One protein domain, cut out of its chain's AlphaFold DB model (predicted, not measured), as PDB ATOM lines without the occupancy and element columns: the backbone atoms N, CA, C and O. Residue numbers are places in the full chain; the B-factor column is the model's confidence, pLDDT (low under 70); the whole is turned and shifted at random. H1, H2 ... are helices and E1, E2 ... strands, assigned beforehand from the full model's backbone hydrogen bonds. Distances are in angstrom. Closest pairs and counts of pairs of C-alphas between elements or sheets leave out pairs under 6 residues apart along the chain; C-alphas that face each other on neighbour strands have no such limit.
ATOM      1  N   LEU A   3     158.392 140.997 151.361       87.06
ATOM      2  CA  LEU A   3     159.020 141.320 150.073       87.06
ATOM      3  C   LEU A   3     158.980 142.817 149.755       87.06
ATOM      4  O   LEU A   3     160.033 143.413 149.582       87.06
ATOM      5  N   LEU A   4     157.794 143.440 149.752       90.00
ATOM      6  CA  LEU A   4     157.651 144.864 149.413       90.00
ATOM      7  C   LEU A   4     158.507 145.784 150.298       90.00
ATOM      8  O   LEU A   4     158.996 146.798 149.824       90.00
ATOM      9  N   GLN A   5     158.717 145.413 151.565       91.31
ATOM     10  CA  GLN A   5     159.543 146.176 152.508       91.31
ATOM     11  C   GLN A   5     161.048 146.034 152.255       91.31
ATOM     12  O   GLN A   5     161.816 146.885 152.692       91.31
ATOM     13  N   ARG A   6     161.474 144.945 151.608       93.94
ATOM     14  CA  ARG A   6     162.879 144.669 151.284       93.94
ATOM     15  C   ARG A   6     163.243 145.005 149.845       93.94
ATOM     16  O   ARG A   6     164.422 144.949 149.512       93.94
ATOM     17  N   LEU A   7     162.263 145.338 149.000       93.50
ATOM     18  CA  LEU A   7     162.542 145.798 147.647       93.50
ATOM     19  C   LEU A   7     163.475 147.017 147.719       93.50
ATOM     20  O   LEU A   7     163.137 147.980 148.411       93.50
ATOM     21  N   PRO A   8     164.617 147.006 147.009       94.69
ATOM     22  CA  PRO A   8     165.566 148.119 146.980       94.69
ATOM     23  C   PRO A   8     165.049 149.273 146.101       94.69
ATOM     24  O   PRO A   8     165.719 149.717 145.174       94.69
ATOM     25  N   ALA A   9     163.823 149.728 146.361       94.94
ATOM     26  CA  ALA A   9     163.172 150.794 145.620       94.94
ATOM     27  C   ALA A   9     163.408 152.155 146.290       94.94
ATOM     28  O   ALA A   9     163.419 152.266 147.518       94.94
ATOM     29  N   THR A  10     163.563 153.201 145.484       96.88
ATOM     30  CA  THR A  10     163.733 154.580 145.954       96.88
ATOM     31  C   THR A  10     162.564 155.441 145.498       96.88
ATOM     32  O   THR A  10     162.047 155.278 144.393       96.88
ATOM     33  N   VAL A  11     162.126 156.356 146.362       97.06
ATOM     34  CA  VAL A  11     161.052 157.310 146.065       97.06
ATOM     35  C   VAL A  11     161.669 158.697 145.939       97.06
ATOM     36  O   VAL A  11     162.348 159.150 146.860       97.06
ATOM     37  N   ALA A  12     161.456 159.351 144.803       97.06
ATOM     38  CA  ALA A  12     161.877 160.727 144.561       97.06
ATOM     39  C   ALA A  12     160.888 161.741 145.173       97.06
ATOM     40  O   ALA A  12     159.762 161.397 145.535       97.06
ATOM     41  N   GLU A  13     161.297 163.010 145.275       96.94
ATOM     42  CA  GLU A  13     160.479 164.086 145.868       96.94
ATOM     43  C   GLU A  13     159.149 164.323 145.130       96.94
ATOM     44  O   GLU A  13     158.151 164.701 145.740       96.94
ATOM     45  N   ASP A  14     159.102 164.051 143.823       95.62
ATOM     46  CA  ASP A  14     157.902 164.153 142.982       95.62
ATOM     47  C   ASP A  14     156.949 162.938 143.112       95.62
ATOM     48  O   ASP A  14     155.886 162.875 142.472       95.62
ATOM     49  N   GLY A  15     157.317 161.967 143.952       96.12
ATOM     50  CA  GLY A  15     156.595 160.721 144.192       96.12
ATOM     51  C   GLY A  15     156.848 159.633 143.149       96.12
ATOM     52  O   GLY A  15     156.097 158.655 143.122       96.12
ATOM     53  N   SER A  16     157.847 159.790 142.280       97.25
ATOM     54  CA  SER A  16     158.253 158.753 141.332       97.25
ATOM     55  C   SER A  16     159.028 157.634 142.040       97.25
ATOM     56  O   SER A  16     159.869 157.893 142.901       97.25
ATOM     57  N   LEU A  17     158.735 156.380 141.693       97.69
ATOM     58  CA  LEU A  17     159.350 155.180 142.255       97.69
ATOM     59  C   LEU A  17     160.365 154.601 141.270       97.69
ATOM     60  O   LEU A  17     160.009 154.252 140.145       97.69
ATOM     61  N   THR A  18     161.603 154.431 141.717       98.25
ATOM     62  CA  THR A  18     162.633 153.692 140.984       98.25
ATOM     63  C   THR A  18     162.794 152.305 141.588       98.25
ATOM     64  O   THR A  18     162.921 152.187 142.805       98.25
ATOM     65  N   ILE A  19     162.782 151.255 140.766       97.75
ATOM     66  CA  ILE A  19     162.873 149.862 141.229       97.75
ATOM     67  C   ILE A  19     163.848 149.041 140.370       97.75
ATOM     68  O   ILE A  19     163.747 149.078 139.142       97.75
ATOM     69  N   PRO A  20     164.771 148.276 140.979       98.06
ATOM     70  CA  PRO A  20     165.623 147.352 140.240       98.06
ATOM     71  C   PRO A  20     164.835 146.182 139.644       98.06
ATOM     72  O   PRO A  20     164.001 145.575 140.320       98.06
ATOM     73  N   VAL A  21     165.117 145.855 138.385       98.69
ATOM     74  CA  VAL A  21     164.516 144.743 137.638       98.69
ATOM     75  C   VAL A  21     165.586 143.999 136.845       98.69
ATOM     76  O   VAL A  21     166.548 144.597 136.383       98.69
ATOM     77  N   ALA A  22     165.415 142.702 136.632       98.50
ATOM     78  CA  ALA A  22     166.339 141.897 135.849       98.50
ATOM     79  C   ALA A  22     166.253 142.192 134.344       98.50
ATOM     80  O   ALA A  22     167.231 142.034 133.622       98.50
ATOM     81  N   GLY A  23     165.097 142.661 133.877       98.38
ATOM     82  CA  GLY A  23     164.878 143.037 132.487       98.38
ATOM     83  C   GLY A  23     163.601 143.849 132.300       98.38
ATOM     84  O   GLY A  23     162.761 143.937 133.201       98.38
ATOM     85  N   ILE A  24     163.469 144.446 131.114       98.69
ATOM     86  CA  ILE A  24     162.286 145.201 130.692       98.69
ATOM     87  C   ILE A  24     161.722 144.529 129.441       98.69
ATOM     88  O   ILE A  24     162.361 144.510 128.393       98.69
ATOM     89  N   VAL A  25     160.519 143.978 129.553       98.62
ATOM     90  CA  VAL A  25     159.866 143.194 128.508       98.62
ATOM     91  C   VAL A  25     159.079 144.114 127.572       98.62
ATOM     92  O   VAL A  25     158.263 144.920 128.040       98.62
ATOM     93  N   PRO A  26     159.298 144.011 126.250       98.12
ATOM     94  CA  PRO A  26     158.427 144.604 125.244       98.12
ATOM     95  C   PRO A  26     156.977 144.098 125.307       98.12
ATOM     96  O   PRO A  26     156.768 142.904 125.516       98.12
ATOM     97  N   PRO A  27     155.959 144.953 125.090       97.94
ATOM     98  CA  PRO A  27     154.558 144.550 125.189       97.94
ATOM     99  C   PRO A  27     154.190 143.452 124.187       97.94
ATOM    100  O   PRO A  27     153.334 142.627 124.495       97.94
ATOM    101  N   GLU A  28     154.835 143.424 123.019       96.62
ATOM    102  CA  GLU A  28     154.639 142.425 121.966       96.62
ATOM    103  C   GLU A  28     155.071 141.009 122.369       96.62
ATOM    104  O   GLU A  28     154.607 140.044 121.766       96.62
ATOM    105  N   LEU A  29     155.901 140.871 123.410       97.94
ATOM    106  CA  LEU A  29     156.262 139.567 123.960       97.94
ATOM    107  C   LEU A  29     155.232 139.045 124.968       97.94
ATOM    108  O   LEU A  29     155.331 137.896 125.372       97.94
ATOM    109  N   MET A  30     154.227 139.822 125.372       98.12
ATOM    110  CA  MET A  30     153.216 139.325 126.311       98.12
ATOM    111  C   MET A  30     152.166 138.474 125.592       98.12
ATOM    112  O   MET A  30     151.651 138.870 124.548       98.12
ATOM    113  N   GLY A  31     151.849 137.303 126.146       97.62
ATOM    114  CA  GLY A  31     150.979 136.305 125.520       97.62
ATOM    115  C   GLY A  31     149.847 135.819 126.425       97.62
ATOM    116  O   GLY A  31     148.948 136.576 126.797       97.62
ATOM    117  N   SER A  32     149.849 134.520 126.718       97.94
ATOM    118  CA  SER A  32     148.800 133.824 127.460       97.94
ATOM    119  C   SER A  32     148.499 134.519 128.784       97.94
ATOM    120  O   SER A  32     149.407 134.933 129.492       97.94
ATOM    121  N   GLY A  33     147.214 134.703 129.093       97.50
ATOM    122  CA  GLY A  33     146.758 135.473 130.254       97.50
ATOM    123  C   GLY A  33     146.432 136.945 129.970       97.50
ATOM    124  O   GLY A  33     145.795 137.584 130.811       97.50
ATOM    125  N   VAL A  34     146.758 137.503 128.800       97.25
ATOM    126  CA  VAL A  34     146.226 138.821 128.388       97.25
ATOM    127  C   VAL A  34     144.688 138.797 128.379       97.25
ATOM    128  O   VAL A  34     144.067 137.835 127.935       97.25
ATOM    129  N   GLY A  35     144.060 139.856 128.901       96.62
ATOM    130  CA  GLY A  35     142.605 139.959 129.059       96.62
ATOM    131  C   GLY A  35     142.040 139.301 130.324       96.62
ATOM    132  O   GLY A  35     140.855 139.466 130.610       96.62
ATOM    133  N   SER A  36     142.863 138.593 131.104       96.69
ATOM    134  CA  SER A  36     142.468 138.063 132.414       96.69
ATOM    135  C   SER A  36     142.485 139.135 133.510       96.69
ATOM    136  O   SER A  36     143.052 140.220 133.347       96.69
ATOM    137  N   ASN A  37     141.875 138.808 134.648       96.56
ATOM    138  CA  ASN A  37     141.955 139.602 135.871       96.56
ATOM    139  C   ASN A  37     143.401 139.657 136.399       96.56
ATOM    140  O   ASN A  37     144.107 138.649 136.421       96.56
ATOM    141  N   ALA A  38     143.850 140.829 136.840       95.44
ATOM    142  CA  ALA A  38     145.230 141.049 137.259       95.44
ATOM    143  C   ALA A  38     145.531 140.526 138.670       95.44
ATOM    144  O   ALA A  38     146.678 140.191 138.959       95.44
ATOM    145  N   GLU A  39     144.527 140.428 139.547       93.00
ATOM    146  CA  GLU A  39     144.699 139.989 140.937       93.00
ATOM    147  C   GLU A  39     144.833 138.468 141.098       93.00
ATOM    148  O   GLU A  39     145.043 137.979 142.209       93.00
ATOM    149  N   ARG A  40     144.693 137.705 140.006       91.94
ATOM    150  CA  ARG A  40     144.794 136.243 139.998       91.94
ATOM    151  C   ARG A  40     145.677 135.759 138.857       91.94
ATOM    152  O   ARG A  40     145.690 136.338 137.774       91.94
ATOM    153  N   GLY A  41     146.364 134.651 139.122       93.75
ATOM    154  CA  GLY A  41     147.245 133.995 138.163       93.75
ATOM    155  C   GLY A  41     148.427 134.859 137.730       93.75
ATOM    156  O   GLY A  41     148.708 135.931 138.274       93.75
ATOM    157  N   ASP A  42     149.112 134.381 136.714       97.06
ATOM    158  CA  ASP A  42     150.175 135.040 135.981       97.06
ATOM    159  C   ASP A  42     149.786 135.218 134.506       97.06
ATOM    160  O   ASP A  42     148.629 135.054 134.116       97.06
ATOM    161  N   TYR A  43     150.732 135.712 133.719       97.81
ATOM    162  CA  TYR A  43     150.639 135.822 132.268       97.81
ATOM    163  C   TYR A  43     152.030 135.668 131.671       97.81
ATOM    164  O   TYR A  43     153.027 135.987 132.325       97.81
ATOM    165  N   ASP A  44     152.091 135.206 130.436       98.44
ATOM    166  CA  ASP A  44     153.314 134.628 129.907       98.44
ATOM    167  C   ASP A  44     154.104 135.637 129.079       98.44
ATOM    168  O   ASP A  44     153.547 136.390 128.270       98.44
ATOM    169  N   ILE A  45     155.423 135.612 129.259       98.50
ATOM    170  CA  ILE A  45     156.387 136.219 128.344       98.50
ATOM    171  C   ILE A  45     156.701 135.172 127.275       98.50
ATOM    172  O   ILE A  45     157.267 134.133 127.584       98.50
ATOM    173  N   GLN A  46     156.345 135.432 126.026       97.62
ATOM    174  CA  GLN A  46     156.617 134.552 124.895       97.62
ATOM    175  C   GLN A  46     158.112 134.525 124.575       97.62
ATOM    176  O   GLN A  46     158.766 135.569 124.511       97.62
ATOM    177  N   THR A  47     158.643 133.329 124.333       95.06
ATOM    178  CA  THR A  47     160.087 133.086 124.185       95.06
ATOM    179  C   THR A  47     160.493 132.500 122.832       95.06
ATOM    180  O   THR A  47     161.680 132.267 122.600       95.06
ATOM    181  N   HIS A  48     159.539 132.289 121.915       92.62
ATOM    182  CA  HIS A  48     159.792 131.652 120.613       92.62
ATOM    183  C   HIS A  48     160.767 132.426 119.721       92.62
ATOM    184  O   HIS A  48     161.478 131.806 118.931       92.62
ATOM    185  N   ASP A  49     160.819 133.754 119.839       94.31
ATOM    186  CA  ASP A  49     161.782 134.586 119.116       94.31
ATOM    187  C   ASP A  49     163.031 134.828 119.971       94.31
ATOM    188  O   ASP A  49     163.103 135.748 120.795       94.31
ATOM    189  N   ARG A  50     164.032 133.963 119.785       93.25
ATOM    190  CA  ARG A  50     165.265 134.012 120.571       93.25
ATOM    191  C   ARG A  50     166.085 135.276 120.313       93.25
ATOM    192  O   ARG A  50     166.687 135.792 121.253       93.25
ATOM    193  N   GLU A  51     166.085 135.783 119.085       96.75
ATOM    194  CA  GLU A  51     166.840 136.985 118.718       96.75
ATOM    195  C   GLU A  51     166.276 138.212 119.441       96.75
ATOM    196  O   GLU A  51     167.032 139.004 120.008       96.75
ATOM    197  N   VAL A  52     164.945 138.333 119.515       95.94
ATOM    198  CA  VAL A  52     164.289 139.410 120.269       95.94
ATOM    199  C   VAL A  52     164.579 139.296 121.767       95.94
ATOM    200  O   VAL A  52     164.856 140.312 122.408       95.94
ATOM    201  N   LEU A  53     164.571 138.088 122.340       96.81
ATOM    202  CA  LEU A  53     164.936 137.903 123.750       96.81
ATOM    203  C   LEU A  53     166.375 138.342 124.033       96.81
ATOM    204  O   LEU A  53     166.618 139.035 125.021       96.81
ATOM    205  N   GLU A  54     167.327 137.943 123.192       97.44
ATOM    206  CA  GLU A  54     168.742 138.288 123.349       97.44
ATOM    207  C   GLU A  54     168.968 139.793 123.202       97.44
ATOM    208  O   GLU A  54     169.614 140.397 124.059       97.44
ATOM    209  N   ALA A  55     168.347 140.425 122.202       97.12
ATOM    210  CA  ALA A  55     168.416 141.870 121.990       97.12
ATOM    211  C   ALA A  55     167.866 142.688 123.173       97.12
ATOM    212  O   ALA A  55     168.290 143.824 123.383       97.12
ATOM    213  N   ASN A  56     166.946 142.117 123.957       96.75
ATOM    214  CA  ASN A  56     166.358 142.754 125.139       96.75
ATOM    215  C   ASN A  56     166.951 142.250 126.471       96.75
ATOM    216  O   ASN A  56     166.483 142.656 127.534       96.75
ATOM    217  N   GLY A  57     167.957 141.367 126.450       96.62
ATOM    218  CA  GLY A  57     168.556 140.807 127.671       96.62
ATOM    219  C   GLY A  57     167.639 139.856 128.457       96.62
ATOM    220  O   GLY A  57     167.870 139.611 129.635       96.62
ATOM    221  N   LEU A  58     166.603 139.301 127.823       97.69
ATOM    222  CA  LEU A  58     165.584 138.430 128.436       97.69
ATOM    223  C   LEU A  58     165.881 136.935 128.247       97.69
ATOM    224  O   LEU A  58     165.154 136.066 128.720       97.69
ATOM    225  N   ALA A  59     166.969 136.622 127.550       96.19
ATOM    226  CA  ALA A  59     167.374 135.278 127.169       96.19
ATOM    227  C   ALA A  59     167.659 134.325 128.353       96.19
ATOM    228  O   ALA A  59     167.617 133.107 128.170       96.19
ATOM    229  N   ASN A  60     167.952 134.875 129.537       94.81
ATOM    230  CA  ASN A  60     168.383 134.140 130.729       94.81
ATOM    231  C   ASN A  60     167.553 134.494 131.977       94.81
ATOM    232  O   ASN A  60     168.089 134.497 133.084       94.81
ATOM    233  N   LEU A  61     166.264 134.816 131.811       97.50
ATOM    234  CA  LEU A  61     165.370 135.046 132.950       97.50
ATOM    235  C   LEU A  61     165.343 133.833 133.890       97.50
ATOM    236  O   LEU A  61     165.307 132.678 133.459       97.50
ATOM    237  N   ARG A  62     165.334 134.103 135.193       97.88
ATOM    238  CA  ARG A  62     165.361 133.103 136.262       97.88
ATOM    239  C   ARG A  62     164.051 133.126 137.033       97.88
ATOM    240  O   ARG A  62     163.402 134.162 137.174       97.88
ATOM    241  N   LEU A  63     163.701 131.986 137.624       98.12
ATOM    242  CA  LEU A  63     162.620 131.933 138.607       98.12
ATOM    243  C   LEU A  63     162.897 132.932 139.737       98.12
ATOM    244  O   LEU A  63     163.996 132.968 140.300       98.12
ATOM    245  N   GLY A  64     161.890 133.734 140.069       98.06
ATOM    246  CA  GLY A  64     161.992 134.772 141.084       98.06
ATOM    247  C   GLY A  64     162.597 136.093 140.613       98.06
ATOM    248  O   GLY A  64     162.683 137.010 141.432       98.06
ATOM    249  N   ASP A  65     163.009 136.230 139.349       98.62
ATOM    250  CA  ASP A  65     163.457 137.525 138.833       98.62
ATOM    251  C   ASP A  65     162.310 138.535 138.879       98.62
ATOM    252  O   ASP A  65     161.162 138.220 138.552       98.62
ATOM    253  N   ILE A  66     162.635 139.755 139.298       98.56
ATOM    254  CA  ILE A  66     161.734 140.900 139.230       98.56
ATOM    255  C   ILE A  66     161.880 141.494 137.838       98.56
ATOM    256  O   ILE A  66     162.978 141.857 137.439       98.56
ATOM    257  N   VAL A  67     160.792 141.615 137.093       98.62
ATOM    258  CA  VAL A  67     160.813 142.044 135.691       98.62
ATOM    259  C   VAL A  67     159.796 143.157 135.485       98.62
ATOM    260  O   VAL A  67     158.707 143.117 136.061       98.62
ATOM    261  N   ALA A  68     160.144 144.147 134.665       98.69
ATOM    262  CA  ALA A  68     159.209 145.173 134.225       98.69
ATOM    263  C   ALA A  68     158.634 144.846 132.846       98.69
ATOM    264  O   ALA A  68     159.311 144.243 132.020       98.69
ATOM    265  N   VAL A  69     157.415 145.298 132.564       98.75
ATOM    266  CA  VAL A  69     156.794 145.218 131.240       98.75
ATOM    267  C   VAL A  69     156.310 146.599 130.845       98.75
ATOM    268  O   VAL A  69     155.497 147.211 131.547       98.75
ATOM    269  N   ARG A  70     156.827 147.098 129.720       98.38
ATOM    270  CA  ARG A  70     156.452 148.414 129.199       98.38
ATOM    271  C   ARG A  70     155.092 148.342 128.506       98.38
ATOM    272  O   ARG A  70     154.732 147.322 127.927       98.38
ATOM    273  N   ASP A  71     154.358 149.444 128.557       98.44
ATOM    274  CA  ASP A  71     153.080 149.649 127.876       98.44
ATOM    275  C   ASP A  71     151.965 148.650 128.254       98.44
ATOM    276  O   ASP A  71     151.063 148.393 127.458       98.44
ATOM    277  N   GLN A  72     151.981 148.119 129.479       98.12
ATOM    278  CA  GLN A  72     150.905 147.296 130.048       98.12
ATOM    279  C   GLN A  72     150.308 147.986 131.282       98.12
ATOM    280  O   GLN A  72     151.029 148.621 132.050       98.12
ATOM    281  N   ASP A  73     148.995 147.865 131.477       97.88
ATOM    282  CA  ASP A  73     148.282 148.322 132.673       97.88
ATOM    283  C   ASP A  73     147.504 147.159 133.282       97.88
ATOM    284  O   ASP A  73     146.669 146.540 132.627       97.88
ATOM    285  N   HIS A  74     147.806 146.864 134.543       97.88
ATOM    286  CA  HIS A  74     147.215 145.776 135.318       97.88
ATOM    287  C   HIS A  74     146.368 146.295 136.487       97.88
ATOM    288  O   HIS A  74     146.243 145.633 137.514       97.88
ATOM    289  N   SER A  75     145.804 147.504 136.369       97.50
ATOM    290  CA  SER A  75     144.977 148.098 137.432       97.50
ATOM    291  C   SER A  75     143.740 147.252 137.769       97.50
ATOM    292  O   SER A  75     143.291 147.262 138.911       97.50
ATOM    293  N   PHE A  76     143.202 146.517 136.786       96.44
ATOM    294  CA  PHE A  76     142.066 145.604 136.965       96.44
ATOM    295  C   PHE A  76     142.244 144.332 136.136       96.44
ATOM    296  O   PHE A  76     142.472 143.261 136.682       96.44
ATOM    297  N   GLY A  77     142.158 144.457 134.812       96.56
ATOM    298  CA  GLY A  77     142.496 143.401 133.863       96.56
ATOM    299  C   GLY A  77     143.860 143.665 133.238       96.56
ATOM    300  O   GLY A  77     144.367 144.782 133.311       96.56
ATOM    301  N   ARG A  78     144.444 142.641 132.622       97.56
ATOM    302  CA  ARG A  78     145.733 142.746 131.930       97.56
ATOM    303  C   ARG A  78     145.530 143.234 130.504       97.56
ATOM    304  O   ARG A  78     144.861 142.556 129.719       97.56
ATOM    305  N   GLY A  79     146.115 144.372 130.150       96.44
ATOM    306  CA  GLY A  79     146.018 144.876 128.787       96.44
ATOM    307  C   GLY A  79     147.002 145.984 128.442       96.44
ATOM    308  O   GLY A  79     147.537 146.679 129.306       96.44
ATOM    309  N   TYR A  80     147.194 146.158 127.134       98.19
ATOM    310  CA  TYR A  80     148.084 147.169 126.585       98.19
ATOM    311  C   TYR A  80     147.564 148.581 126.865       98.19
ATOM    312  O   TYR A  80     146.424 148.930 126.540       98.19
ATOM    313  N   ARG A  81     148.441 149.426 127.400       97.75
ATOM    314  CA  ARG A  81     148.215 150.855 127.586       97.75
ATOM    315  C   ARG A  81     149.543 151.589 127.477       97.75
ATOM    316  O   ARG A  81     150.338 151.602 128.416       97.75
ATOM    317  N   LYS A  82     149.748 152.260 126.343       98.06
ATOM    318  CA  LYS A  82     150.964 153.037 126.071       98.06
ATOM    319  C   LYS A  82     151.317 153.984 127.226       98.06
ATOM    320  O   LYS A  82     150.449 154.703 127.722       98.06
ATOM    321  N   GLY A  83     152.587 153.997 127.619       97.44
ATOM    322  CA  GLY A  83     153.131 154.806 128.714       97.44
ATOM    323  C   GLY A  83     152.901 154.226 130.112       97.44
ATOM    324  O   GLY A  83     153.339 154.829 131.089       97.44
ATOM    325  N   SER A  84     152.225 153.080 130.219       98.31
ATOM    326  CA  SER A  84     152.070 152.367 131.491       98.31
ATOM    327  C   SER A  84     153.242 151.420 131.730       98.31
ATOM    328  O   SER A  84     153.971 151.061 130.804       98.31
ATOM    329  N   MET A  85     153.439 151.036 132.984       98.62
ATOM    330  CA  MET A  85     154.508 150.145 133.411       98.62
ATOM    331  C   MET A  85     153.965 149.144 134.422       98.62
ATOM    332  O   MET A  85     153.328 149.530 135.405       98.62
ATOM    333  N   VAL A  86     154.272 147.870 134.210       98.56
ATOM    334  CA  VAL A  86     153.987 146.777 135.143       98.56
ATOM    335  C   VAL A  86     155.300 146.243 135.690       98.56
ATOM    336  O   VAL A  86     156.283 146.178 134.963       98.56
ATOM    337  N   VAL A  87     155.315 145.836 136.957       98.50
ATOM    338  CA  VAL A  87     156.402 145.048 137.547       98.50
ATOM    339  C   VAL A  87     155.821 143.768 138.129       98.50
ATOM    340  O   VAL A  87     154.786 143.786 138.805       98.50
ATOM    341  N   GLY A  88     156.495 142.654 137.874       98.12
ATOM    342  CA  GLY A  88     156.105 141.337 138.352       98.12
ATOM    343  C   GLY A  88     157.295 140.455 138.706       98.12
ATOM    344  O   GLY A  88     158.447 140.863 138.586       98.12
ATOM    345  N   VAL A  89     156.991 139.238 139.147       98.38
ATOM    346  CA  VAL A  89     157.963 138.199 139.506       98.38
ATOM    347  C   VAL A  89     157.767 136.984 138.608       98.38
ATOM    348  O   VAL A  89     156.631 136.540 138.430       98.38
ATOM    349  N   ILE A  90     158.855 136.427 138.077       98.69
ATOM    350  CA  ILE A  90     158.812 135.185 137.296       98.69
ATOM    351  C   ILE A  90     158.447 134.003 138.206       98.69
ATOM    352  O   ILE A  90     159.193 133.665 139.129       98.69
ATOM    353  N   ALA A  91     157.296 133.385 137.953       98.19
ATOM    354  CA  ALA A  91     156.666 132.380 138.806       98.19
ATOM    355  C   ALA A  91     156.849 130.940 138.300       98.19
ATOM    356  O   ALA A  91     156.949 130.024 139.118       98.19
ATOM    357  N   HIS A  92     156.943 130.732 136.984       98.44
ATOM    358  CA  HIS A  92     157.210 129.418 136.394       98.44
ATOM    359  C   HIS A  92     158.176 129.472 135.208       98.44
ATOM    360  O   HIS A  92     158.536 130.541 134.717       98.44
ATOM    361  N   SER A  93     158.641 128.290 134.795       96.50
ATOM    362  CA  SER A  93     159.611 128.118 133.715       96.50
ATOM    363  C   SER A  93     158.997 128.346 132.334       96.50
ATOM    364  O   SER A  93     157.791 128.531 132.193       96.50
ATOM    365  N   ASP A  94     159.858 128.269 131.325       96.19
ATOM    366  CA  ASP A  94     159.511 128.365 129.913       96.19
ATOM    367  C   ASP A  94     158.514 127.283 129.442       96.19
ATOM    368  O   ASP A  94     158.355 126.237 130.084       96.19
ATOM    369  N   CYS A  95     157.857 127.533 128.308       95.00
ATOM    370  CA  CYS A  95     156.824 126.683 127.726       95.00
ATOM    371  C   CYS A  95     156.943 126.635 126.196       95.00
ATOM    372  O   CYS A  95     157.061 127.655 125.531       95.00
ATOM    373  N   MET A  96     156.835 125.436 125.617       93.06
ATOM    374  CA  MET A  96     156.955 125.244 124.164       93.06
ATOM    375  C   MET A  96     155.701 125.663 123.376       93.06
ATOM    376  O   MET A  96     155.749 125.772 122.149       93.06
ATOM    377  N   VAL A  97     154.563 125.852 124.050       95.94
ATOM    378  CA  VAL A  97     153.275 126.156 123.411       95.94
ATOM    379  C   VAL A  97     153.267 127.606 122.925       95.94
ATOM    380  O   VAL A  97     153.624 128.510 123.670       95.94
ATOM    381  N   ALA A  98     152.847 127.846 121.680       94.12
ATOM    382  CA  ALA A  98     152.753 129.200 121.132       94.12
ATOM    383  C   ALA A  98     151.870 130.100 122.012       94.12
ATOM    384  O   ALA A  98     150.803 129.681 122.464       94.12
ATOM    385  N   GLY A  99     152.317 131.332 122.250       95.31
ATOM    386  CA  GLY A  99     151.656 132.242 123.183       95.31
ATOM    387  C   GLY A  99     152.062 132.054 124.646       95.31
ATOM    388  O   GLY A  99     151.679 132.887 125.458       95.31
ATOM    389  N   HIS A 100     152.831 131.020 124.990       97.75
ATOM    390  CA  HIS A 100     153.283 130.745 126.355       97.75
ATOM    391  C   HIS A 100     154.798 130.932 126.530       97.75
ATOM    392  O   HIS A 100     155.537 131.071 125.556       97.75
ATOM    393  N   GLY A 101     155.241 130.925 127.787       97.88
ATOM    394  CA  GLY A 101     156.640 131.023 128.207       97.88
ATOM    395  C   GLY A 101     156.732 131.233 129.725       97.88
ATOM    396  O   GLY A 101     155.838 130.773 130.432       97.88
ATOM    397  N   PRO A 102     157.773 131.885 130.273       98.44
ATOM    398  CA  PRO A 102     157.858 132.162 131.704       98.44
ATOM    399  C   PRO A 102     156.701 133.044 132.194       98.44
ATOM    400  O   PRO A 102     156.462 134.130 131.655       98.44
ATOM    401  N   GLY A 103     156.007 132.586 133.235       98.50
ATOM    402  CA  GLY A 103     154.855 133.279 133.805       98.50
ATOM    403  C   GLY A 103     155.257 134.422 134.730       98.50
ATOM    404  O   GLY A 103     156.096 134.253 135.614       98.50
ATOM    405  N   LEU A 104     154.651 135.595 134.549       98.62
ATOM    406  CA  LEU A 104     154.877 136.802 135.341       98.62
ATOM    407  C   LEU A 104     153.691 137.075 136.286       98.62
ATOM    408  O   LEU A 104     152.579 137.423 135.875       98.62
ATOM    409  N   THR A 105     153.927 136.983 137.592       98.00
ATOM    410  CA  THR A 105     152.949 137.398 138.608       98.00
ATOM    411  C   THR A 105     153.099 138.887 138.894       98.00
ATOM    412  O   THR A 105     154.148 139.330 139.357       98.00
ATOM    413  N   THR A 106     152.049 139.667 138.646       97.44
ATOM    414  CA  THR A 106     152.043 141.122 138.865       97.44
ATOM    415  C   THR A 106     152.178 141.467 140.345       97.44
ATOM    416  O   THR A 106     151.446 140.929 141.173       97.44
ATOM    417  N   ILE A 107     153.054 142.417 140.673       96.25
ATOM    418  CA  ILE A 107     153.158 142.993 142.025       96.25
ATOM    419  C   ILE A 107     152.926 144.507 142.048       96.25
ATOM    420  O   ILE A 107     152.619 145.058 143.104       96.25
ATOM    421  N   MET A 108     153.062 145.189 140.906       96.06
ATOM    422  CA  MET A 108     152.847 146.630 140.780       96.06
ATOM    423  C   MET A 108     152.424 147.003 139.357       96.06
ATOM    424  O   MET A 108     152.855 146.381 138.389       96.06
ATOM    425  N   THR A 109     151.614 148.051 139.231       97.94
ATOM    426  CA  THR A 109     151.252 148.685 137.959       97.94
ATOM    427  C   THR A 109     151.224 150.196 138.143       97.94
ATOM    428  O   THR A 109     150.896 150.693 139.222       97.94
ATOM    429  N   CYS A 110     151.572 150.939 137.101       98.12
ATOM    430  CA  CYS A 110     151.561 152.391 137.095       98.12
ATOM    431  C   CYS A 110     151.149 152.898 135.713       98.12
ATOM    432  O   CYS A 110     151.769 152.556 134.713       98.12
ATOM    433  N   ASN A 111     150.134 153.760 135.664       96.62
ATOM    434  CA  ASN A 111     149.640 154.381 134.430       96.62
ATOM    435  C   ASN A 111     149.882 155.904 134.380       96.62
ATOM    436  O   ASN A 111     149.357 156.587 133.503       96.62
ATOM    437  N   THR A 112     150.672 156.435 135.319       94.94
ATOM    438  CA  THR A 112     151.001 157.867 135.445       94.94
ATOM    439  C   THR A 112     152.433 158.201 135.026       94.94
ATOM    440  O   THR A 112     152.837 159.355 135.128       94.94
ATOM    441  N   GLY A 113     153.214 157.210 134.583       94.50
ATOM    442  CA  GLY A 113     154.624 157.390 134.219       94.50
ATOM    443  C   GLY A 113     155.575 157.555 135.410       94.50
ATOM    444  O   GLY A 113     156.736 157.878 135.201       94.50
ATOM    445  N   LYS A 114     155.103 157.321 136.642       97.50
ATOM    446  CA  LYS A 114     155.872 157.470 137.891       97.50
ATOM    447  C   LYS A 114     156.633 156.213 138.326       97.50
ATOM    448  O   LYS A 114     157.117 156.163 139.450       97.50
ATOM    449  N   LEU A 115     156.691 155.175 137.494       98.00
ATOM    450  CA  LEU A 115     157.392 153.926 137.797       98.00
ATOM    451  C   LEU A 115     158.567 153.749 136.839       98.00
ATOM    452  O   LEU A 115     158.373 153.576 135.636       98.00
ATOM    453  N   HIS A 116     159.777 153.785 137.387       97.88
ATOM    454  CA  HIS A 116     161.032 153.773 136.645       97.88
ATOM    455  C   HIS A 116     161.829 152.498 136.958       97.88
ATOM    456  O   HIS A 116     162.491 152.417 137.994       97.88
ATOM    457  N   PRO A 117     161.768 151.472 136.095       98.12
ATOM    458  CA  PRO A 117     162.621 150.303 136.250       98.12
ATOM    459  C   PRO A 117     164.087 150.643 135.953       98.12
ATOM    460  O   PRO A 117     164.382 151.357 134.993       98.12
ATOM    461  N   VAL A 118     165.006 150.093 136.744       98.19
ATOM    462  CA  VAL A 118     166.459 150.143 136.510       98.19
ATOM    463  C   VAL A 118     166.970 148.720 136.348       98.19
ATOM    464  O   VAL A 118     166.675 147.864 137.174       98.19
ATOM    465  N   ILE A 119     167.711 148.454 135.273       98.38
ATOM    466  CA  ILE A 119     168.191 147.104 134.959       98.38
ATOM    467  C   ILE A 119     169.326 146.707 135.919       98.38
ATOM    468  O   ILE A 119     170.360 147.368 135.962       98.38
ATOM    469  N   ASP A 120     169.120 145.618 136.660       97.69
ATOM    470  CA  ASP A 120     170.056 144.970 137.587       97.69
ATOM    471  C   ASP A 120     169.809 143.440 137.602       97.69
ATOM    472  O   ASP A 120     169.217 142.896 138.540       97.69
ATOM    473  N   PRO A 121     170.204 142.717 136.536       96.06
ATOM    474  CA  PRO A 121     169.963 141.278 136.403       96.06
ATOM    475  C   PRO A 121     170.670 140.441 137.463       96.06
ATOM    476  O   PRO A 121     170.234 139.328 137.742       96.06
ATOM    477  N   GLU A 122     171.722 140.947 138.099       95.31
ATOM    478  CA  GLU A 122     172.453 140.180 139.105       95.31
ATOM    479  C   GLU A 122     171.701 140.139 140.438       95.31
ATOM    480  O   GLU A 122     171.623 139.082 141.074       95.31
ATOM    481  N   HIS A 123     171.084 141.255 140.842       95.56
ATOM    482  CA  HIS A 123     170.501 141.384 142.180       95.56
ATOM    483  C   HIS A 123     168.972 141.467 142.215       95.56
ATOM    484  O   HIS A 123     168.386 141.210 143.272       95.56
ATOM    485  N   ALA A 124     168.299 141.751 141.095       97.56
ATOM    486  CA  ALA A 124     166.839 141.856 141.026       97.56
ATOM    487  C   ALA A 124     166.132 140.486 140.997       97.56
ATOM    488  O   ALA A 124     165.373 140.163 140.084       97.56
ATOM    489  N   ASN A 125     166.359 139.679 142.034       98.12
ATOM    490  CA  ASN A 125     165.714 138.388 142.254       98.12
ATOM    491  C   ASN A 125     165.206 138.291 143.697       98.12
ATOM    492  O   ASN A 125     165.902 138.668 144.645       98.12
ATOM    493  N   ILE A 126     164.001 137.751 143.889       97.12
ATOM    494  CA  ILE A 126     163.394 137.652 145.224       97.12
ATOM    495  C   ILE A 126     164.213 136.784 146.185       97.12
ATOM    496  O   ILE A 126     164.175 137.035 147.386       97.12
ATOM    497  N   ALA A 127     164.961 135.789 145.695       96.38
ATOM    498  CA  ALA A 127     165.812 134.962 146.544       96.38
ATOM    499  C   ALA A 127     166.948 135.795 147.149       96.38
ATOM    500  O   ALA A 127     167.157 135.731 148.360       96.38
ATOM    501  N   SER A 128     167.600 136.632 146.339       95.44
ATOM    502  CA  SER A 128     168.647 137.560 146.781       95.44
ATOM    503  C   SER A 128     168.090 138.607 147.751       95.44
ATOM    504  O   SER A 128     168.619 138.801 148.842       95.44
ATOM    505  N   ILE A 129     166.959 139.231 147.406       95.25
ATOM    506  CA  ILE A 129     166.326 140.296 148.208       95.25
ATOM    507  C   ILE A 129     165.848 139.783 149.575       95.25
ATOM    508  O   ILE A 129     165.902 140.487 150.588       95.25
ATOM    509  N   LEU A 130     165.356 138.546 149.628       95.00
ATOM    510  CA  LEU A 130     164.879 137.935 150.865       95.00
ATOM    511  C   LEU A 130     165.988 137.215 151.652       95.00
ATOM    512  O   LEU A 130     165.739 136.847 152.801       95.00
ATOM    513  N   GLY A 131     167.194 137.072 151.095       92.75
ATOM    514  CA  GLY A 131     168.309 136.353 151.721       92.75
ATOM    515  C   GLY A 131     168.064 134.845 151.810       92.75
ATOM    516  O   GLY A 131     168.350 134.227 152.833       92.75
TER     517      GLY A 131
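This is residues 3 to 131 of the 133 residues of an uncharacterized protein of Chloroflexi bacterium (UniProt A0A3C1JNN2). A strongly twisted sheet of E2, E3, E4 and E5 and a small sheet of E1 and E6 form a sandwich, two sheets face to face, with strands crossed at 42 degrees. Outside it, short helices H1 and H3 meet, while H2 lies away from both. The 129 printed residues hold, in order, H1 E1 E2 H2 E3 E4 E5 E6 H3; the class is mixed, with under half of the residues in named elements. The larger sheet, order E2 E3 E4 E5, is mixed, and E1 and E6 are parallel. The whole is compact, with a radius of gyration of the C-alphas of 13.7 A and spans of 44 by 31 by 27 A.

H1, residues 3 to 6, begins at C-alpha 3 (159.020, 141.320, 150.073). E1 is residues 17 to 21, E2 23 to 25, and H2 50 to 55. E3, residues 66 to 73, measures 16.7 A; E4, 79 to 90, 18.2 A; E5, 103 to 110, 19.7 A. E6 is residues 115 to 119, and H3, 126 to 130, ends at C-alpha 130 (164.879, 137.935, 150.865).

E2, H2 and E3 form a strand-helix-strand unit, parallel neighbour strands with a helix between, its crossover right-handed; N 25 and O 68 are 2.8 A apart. E3, E4 and E5 form a meander, antiparallel neighbours in succession, with N 69 and O 86 2.8 A apart and N 87 and O 108 2.9 A. E4 bends by 132 degrees at residue 82. Between E1 and E6, N 21 and O 118 are 2.8 A apart. H1 and H3 touch, their closest C-alphas, of Arg 6 and Ile 129, 6.4 A apart. In H2 and H3 every O i to N i+4 pair is within hydrogen-bond range; H1 is too short for one.

The C-alphas farthest apart, of Glu 13 and Val 97, are 44.7 A apart. The printed part has no cut; the links E2 to H2 and E4 to E5 are long. No printed residue is under 70 in pLDDT.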